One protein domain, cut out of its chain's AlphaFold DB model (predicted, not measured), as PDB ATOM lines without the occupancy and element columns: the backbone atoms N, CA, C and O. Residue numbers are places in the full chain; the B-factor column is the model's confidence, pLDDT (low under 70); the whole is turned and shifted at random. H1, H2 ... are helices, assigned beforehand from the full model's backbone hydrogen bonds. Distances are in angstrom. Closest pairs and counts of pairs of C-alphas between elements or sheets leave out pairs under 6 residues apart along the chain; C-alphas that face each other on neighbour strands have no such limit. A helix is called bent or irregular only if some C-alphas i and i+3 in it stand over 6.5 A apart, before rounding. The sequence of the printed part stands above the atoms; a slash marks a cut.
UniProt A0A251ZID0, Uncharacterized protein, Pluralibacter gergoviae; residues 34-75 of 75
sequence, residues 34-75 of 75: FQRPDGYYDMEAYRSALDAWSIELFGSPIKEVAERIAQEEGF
ATOM      1  N   PHE A  34     -19.894 -27.260 -43.885       91.75
ATOM      2  CA  PHE A  34     -20.811 -26.355 -44.577       91.75
ATOM      3  C   PHE A  34     -20.072 -25.246 -45.327       91.75
ATOM      4  O   PHE A  34     -20.693 -24.289 -45.790       91.75
ATOM      5  N   GLN A  35     -18.744 -25.337 -45.438       92.62
ATOM      6  CA  GLN A  35     -17.983 -24.424 -46.273       92.62
ATOM      7  C   GLN A  35     -18.159 -24.812 -47.744       92.62
ATOM      8  O   GLN A  35     -17.853 -25.927 -48.165       92.62
ATOM      9  N   ARG A  36     -18.670 -23.875 -48.537       88.31
ATOM     10  CA  ARG A  36     -18.827 -24.020 -49.982       88.31
ATOM     11  C   ARG A  36     -17.470 -23.851 -50.683       88.31
ATOM     12  O   ARG A  36     -16.561 -23.228 -50.126       88.31
ATOM     13  N   PRO A  37     -17.318 -24.350 -51.926       87.81
ATOM     14  CA  PRO A  37     -16.071 -24.223 -52.689       87.81
ATOM     15  C   PRO A  37     -15.614 -22.776 -52.935       87.81
ATOM     16  O   PRO A  37     -14.438 -22.537 -53.186       87.81
ATOM     17  N   ASP A  38     -16.535 -21.813 -52.856       88.62
ATOM     18  CA  ASP A  38     -16.270 -20.374 -52.962       88.62
ATOM     19  C   ASP A  38     -15.719 -19.750 -51.660       88.62
ATOM     20  O   ASP A  38     -15.457 -18.548 -51.606       88.62
ATOM     21  N   GLY A  39     -15.531 -20.557 -50.611       84.94
ATOM     22  CA  GLY A  39     -15.029 -20.141 -49.306       84.94
ATOM     23  C   GLY A  39     -16.098 -19.582 -48.364       84.94
ATOM     24  O   GLY A  39     -15.784 -19.349 -47.192       84.94
ATOM     25  N   TYR A  40     -17.342 -19.405 -48.821       88.69
ATOM     26  CA  TYR A  40     -18.453 -18.959 -47.984       88.69
ATOM     27  C   TYR A  40     -19.096 -20.125 -47.239       88.69
ATOM     28  O   TYR A  40     -19.135 -21.259 -47.704       88.69
ATOM     29  N   TYR A  41     -19.633 -19.838 -46.056       88.56
ATOM     30  CA  TYR A  41     -20.344 -20.838 -45.266       88.56
ATOM     31  C   TYR A  41     -21.825 -20.828 -45.618       88.56
ATOM     32  O   TYR A  41     -22.464 -19.773 -45.597       88.56
ATOM     33  N   ASP A  42     -22.381 -22.010 -45.855       92.19
ATOM     34  CA  ASP A  42     -23.819 -22.214 -45.898       92.19
ATOM     35  C   ASP A  42     -24.388 -22.176 -44.474       92.19
ATOM     36  O   ASP A  42     -24.549 -23.190 -43.793       92.19
ATOM     37  N   MET A  43     -24.622 -20.958 -43.985       88.00
ATOM     38  CA  MET A  43     -25.100 -20.734 -42.621       88.00
ATOM     39  C   MET A  43     -26.517 -21.272 -42.401       88.00
ATOM     40  O   MET A  43     -26.861 -21.592 -41.265       88.00
ATOM     41  N   GLU A  44     -27.331 -21.374 -43.453       91.06
ATOM     42  CA  GLU A  44     -28.692 -21.909 -43.374       91.06
ATOM     43  C   GLU A  44     -28.669 -23.432 -43.217       91.06
ATOM     44  O   GLU A  44     -29.295 -23.971 -42.299       91.06
ATOM     45  N   ALA A  45     -27.872 -24.120 -44.041       90.94
ATOM     46  CA  ALA A  45     -27.673 -25.560 -43.923       90.94
ATOM     47  C   ALA A  45     -27.007 -25.928 -42.588       90.94
ATOM     48  O   ALA A  45     -27.459 -26.851 -41.909       90.94
ATOM     49  N   TYR A  46     -25.991 -25.165 -42.165       90.75
ATOM     50  CA  TYR A  46     -25.339 -25.368 -40.870       90.75
ATOM     51  C   TYR A  46     -26.324 -25.220 -39.709       90.75
ATOM     52  O   TYR A  46     -26.338 -26.036 -38.788       90.75
ATOM     53  N   ARG A  47     -27.186 -24.197 -39.758       89.12
ATOM     54  CA  ARG A  47     -28.182 -23.962 -38.711       89.12
ATOM     55  C   ARG A  47     -29.243 -25.055 -38.669       89.12
ATOM     56  O   ARG A  47     -29.556 -25.522 -37.583       89.12
ATOM     57  N   SER A  48     -29.716 -25.511 -39.826       92.00
ATOM     58  CA  SER A  48     -30.659 -26.632 -39.903       92.00
ATOM     59  C   SER A  48     -30.061 -27.926 -39.343       92.00
ATOM     60  O   SER A  48     -30.735 -28.648 -38.614       92.00
ATOM     61  N   ALA A  49     -28.784 -28.205 -39.626       91.31
ATOM     62  CA  ALA A  49     -28.091 -29.368 -39.076       91.31
ATOM     63  C   ALA A  49     -27.908 -29.271 -37.552       91.31
ATOM     64  O   ALA A  49     -28.104 -30.257 -36.844       91.31
ATOM     65  N   LEU A  50     -27.570 -28.083 -37.042       89.31
ATOM     66  CA  LEU A  50     -27.507 -27.825 -35.601       89.31
ATOM     67  C   LEU A  50     -28.868 -27.988 -34.920       89.31
ATOM     68  O   LEU A  50     -28.930 -28.553 -33.831       89.31
ATOM     69  N   ASP A  51     -29.948 -27.508 -35.540       90.31
ATOM     70  CA  ASP A  51     -31.300 -27.659 -35.004       90.31
ATOM     71  C   ASP A  51     -31.721 -29.132 -34.967       90.31
ATOM     72  O   ASP A  51     -32.226 -29.583 -33.945       90.31
ATOM     73  N   ALA A  52     -31.452 -29.903 -36.024       90.44
ATOM     74  CA  ALA A  52     -31.734 -31.339 -36.052       90.44
ATOM     75  C   ALA A  52     -30.980 -32.098 -34.949       90.44
ATOM     76  O   ALA A  52     -31.593 -32.855 -34.198       90.44
ATOM     77  N   TRP A  53     -29.677 -31.837 -34.805       90.31
ATOM     78  CA  TRP A  53     -28.858 -32.406 -33.730       90.31
ATOM     79  C   TRP A  53     -29.396 -32.028 -32.342       90.31
ATOM     80  O   TRP A  53     -29.528 -32.874 -31.460       90.31
ATOM     81  N   SER A  54     -29.756 -30.757 -32.155       87.06
ATOM     82  CA  SER A  54     -30.300 -30.267 -30.889       87.06
ATOM     83  C   SER A  54     -31.647 -30.904 -30.556       87.06
ATOM     84  O   SER A  54     -31.893 -31.244 -29.402       87.06
ATOM     85  N   ILE A  55     -32.521 -31.090 -31.547       89.00
ATOM     86  CA  ILE A  55     -33.817 -31.747 -31.358       89.00
ATOM     87  C   ILE A  55     -33.620 -33.211 -30.966       89.00
ATOM     88  O   ILE A  55     -34.297 -33.682 -30.057       89.00
ATOM     89  N   GLU A  56     -32.685 -33.915 -31.603       87.06
ATOM     90  CA  GLU A  56     -32.376 -35.308 -31.267       87.06
ATOM     91  C   GLU A  56     -31.886 -35.450 -29.818       87.06
ATOM     92  O   GLU A  56     -32.302 -36.367 -29.111       87.06
ATOM     93  N   LEU A  57     -31.048 -34.517 -29.356       84.81
ATOM     94  CA  LEU A  57     -30.418 -34.599 -28.040       84.81
ATOM     95  C   LEU A  57     -31.262 -34.008 -26.900       84.81
ATOM     96  O   LEU A  57     -31.291 -34.554 -25.799       84.81
ATOM     97  N   PHE A  58     -31.935 -32.884 -27.148       83.69
ATOM     98  CA  PHE A  58     -32.620 -32.085 -26.126       83.69
ATOM     99  C   PHE A  58     -34.138 -31.996 -26.328       83.69
ATOM    100  O   PHE A  58     -34.828 -31.422 -25.485       83.69
ATOM    101  N   GLY A  59     -34.669 -32.520 -27.436       88.31
ATOM    102  CA  GLY A  59     -36.088 -32.415 -27.789       88.31
ATOM    103  C   GLY A  59     -36.519 -31.027 -28.278       88.31
ATOM    104  O   GLY A  59     -37.708 -30.809 -28.505       88.31
ATOM    105  N   SER A  60     -35.578 -30.093 -28.450       89.25
ATOM    106  CA  SER A  60     -35.849 -28.704 -28.834       89.25
ATOM    107  C   SER A  60     -34.783 -28.143 -29.788       89.25
ATOM    108  O   SER A  60     -33.617 -28.545 -29.702       89.25
ATOM    109  N   PRO A  61     -35.141 -27.183 -30.663       88.94
ATOM    110  CA  PRO A  61     -34.187 -26.462 -31.509       88.94
ATOM    111  C   PRO A  61     -33.070 -25.778 -30.711       88.94
ATOM    112  O   PRO A  61     -33.271 -25.354 -29.569       88.94
ATOM    113  N   ILE A  62     -31.906 -25.573 -31.339       84.50
ATOM    114  CA  ILE A  62     -30.689 -25.107 -30.648       84.50
ATOM    115  C   ILE A  62     -30.865 -23.713 -30.045       84.50
ATOM    116  O   ILE A  62     -30.279 -23.384 -29.016       84.50
ATOM    117  N   LYS A  63     -31.706 -22.886 -30.674       85.19
ATOM    118  CA  LYS A  63     -32.038 -21.547 -30.186       85.19
ATOM    119  C   LYS A  63     -32.802 -21.600 -28.860       85.19
ATOM    120  O   LYS A  63     -32.483 -20.835 -27.960       85.19
ATOM    121  N   GLU A  64     -33.782 -22.490 -28.741       86.06
ATOM    122  CA  GLU A  64     -34.595 -22.622 -27.527       86.06
ATOM    123  C   GLU A  64     -33.775 -23.221 -26.386       86.06
ATOM    124  O   GLU A  64     -33.846 -22.748 -25.254       86.06
ATOM    125  N   VAL A  65     -32.928 -24.210 -26.695       82.94
ATOM    126  CA  VAL A  65     -31.964 -24.766 -25.735       82.94
ATOM    127  C   VAL A  65     -31.016 -23.672 -25.238       82.94
ATOM    128  O   VAL A  65     -30.812 -23.535 -24.036       82.94
ATOM    129  N   ALA A  66     -30.503 -22.828 -26.140       79.44
ATOM    130  CA  ALA A  66     -29.656 -21.693 -25.782       79.44
ATOM    131  C   ALA A  66     -30.342 -20.669 -24.882       79.44
ATOM    132  O   ALA A  66     -29.730 -20.165 -23.942       79.44
ATOM    133  N   GLU A  67     -31.597 -20.344 -25.174       82.19
ATOM    134  CA  GLU A  67     -32.381 -19.407 -24.374       82.19
ATOM    135  C   GLU A  67     -32.684 -19.974 -22.984       82.19
ATOM    136  O   GLU A  67     -32.557 -19.246 -22.000       82.19
ATOM    137  N   ARG A  68     -32.994 -21.273 -22.884       79.62
ATOM    138  CA  ARG A  68     -33.185 -21.964 -21.601       79.62
ATOM    139  C   ARG A  68     -31.915 -21.982 -20.759       79.62
ATOM    140  O   ARG A  68     -31.974 -21.571 -19.608       79.62
ATOM    141  N   ILE A  69     -30.775 -22.369 -21.333       76.31
ATOM    142  CA  ILE A  69     -29.481 -22.363 -20.624       76.31
ATOM    143  C   ILE A  69     -29.152 -20.946 -20.142       76.31
ATOM    144  O   ILE A  69     -28.784 -20.752 -18.989       76.31
ATOM    145  N   ALA A  70     -29.342 -19.932 -20.993       75.44
ATOM    146  CA  ALA A  70     -29.101 -18.546 -20.603       75.44
ATOM    147  C   ALA A  70     -29.999 -18.095 -19.435       75.44
ATOM    148  O   ALA A  70     -29.535 -17.365 -18.565       75.44
ATOM    149  N   GLN A  71     -31.260 -18.536 -19.392       78.25
ATOM    150  CA  GLN A  71     -32.170 -18.257 -18.276       78.25
ATOM    151  C   GLN A  71     -31.794 -19.021 -16.999       78.25
ATOM    152  O   GLN A  71     -31.797 -18.425 -15.924       78.25
ATOM    153  N   GLU A  72     -31.465 -20.311 -17.111       75.06
ATOM    154  CA  GLU A  72     -31.084 -21.181 -15.988       75.06
ATOM    155  C   GLU A  72     -29.765 -20.727 -15.336       75.06
ATOM    156  O   GLU A  72     -29.645 -20.744 -14.112       75.06
ATOM    157  N   GLU A  73     -28.806 -20.245 -16.131       71.69
ATOM    158  CA  GLU A  73     -27.513 -19.737 -15.647       71.69
ATOM    159  C   GLU A  73     -27.519 -18.225 -15.326       71.69
ATOM    160  O   GLU A  73     -26.535 -17.696 -14.804       71.69
ATOM    161  N   GLY A  74     -28.629 -17.520 -15.579       56.59
ATOM    162  CA  GLY A  74     -28.822 -16.113 -15.196       56.59
ATOM    163  C   GLY A  74     -28.071 -15.074 -16.051       56.59
ATOM    164  O   GLY A  74     -27.646 -14.044 -15.517       56.59
ATOM    165  N   PHE A  75     -27.899 -15.327 -17.354       52.38
ATOM    166  CA  PHE A  75     -27.169 -14.480 -18.323       52.38
ATOM    167  C   PHE A  75     -27.993 -13.421 -19.080       52.38
ATOM    168  O   PHE A  75     -29.209 -13.590 -19.301       52.38
TER     169      PHE A  75
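This is residues 34 to 75 of the 75 residues of an uncharacterized protein of Pluralibacter gergoviae (UniProt A0A251ZID0). Picture a flat zigzag: the longer helix H1, with an open loop folding back at its beginning, and the shorter helix H2, which starts beside Asp 51 of H1 and slants away from it. Residues 36 to 41 stick out at one end, and residues 68 to 74, of which 68 to 72 belong to H2, stick out at the other. The printed part has 42 residues with two named helices, H1 then H2, and no named strand; the class is all helix, with 27 residues in the named helices. The whole is loose, with a radius of gyration of the C-alphas of 13.1 A and spans of 40 by 23 by 10 A.

Begin at Phe 34 and go through the stretch before H1, residues 43 to 58, where residues 36 to 41 stand free. Past H1, a tight link of 3 residues leads to H2, residues 62 to 72. Look at Asp 51 and Ile 62, the closest C-alphas of the two helices, 5.1 A apart: here H1 and H2 touch, with 7 pairs of C-alphas within 8 A. Their lines stand at a steep tilt of 58 degrees and they run the same way, with centres 14.2 A apart. In both H1 and H2, every O i to N i+4 pair is within hydrogen-bond range.

Find C-alpha 43 at (-25.100, -20.734, -42.621); from there H1 runs 21.4 A to C-alpha 58 at (-32.620, -32.085, -26.126). H2 runs 15.2 A, from C-alpha 62 to C-alpha 72 at (-31.084, -21.181, -15.988). Neither helix is bent.

The two C-alphas farthest apart are those of Pro 37 and Gly 74, at 40.4 A. The printed part has no cut and ends at Phe 75, the chain's last residue. The mean pLDDT of the printed part is 84.8; look to residues 74 to 75 for the values under 70.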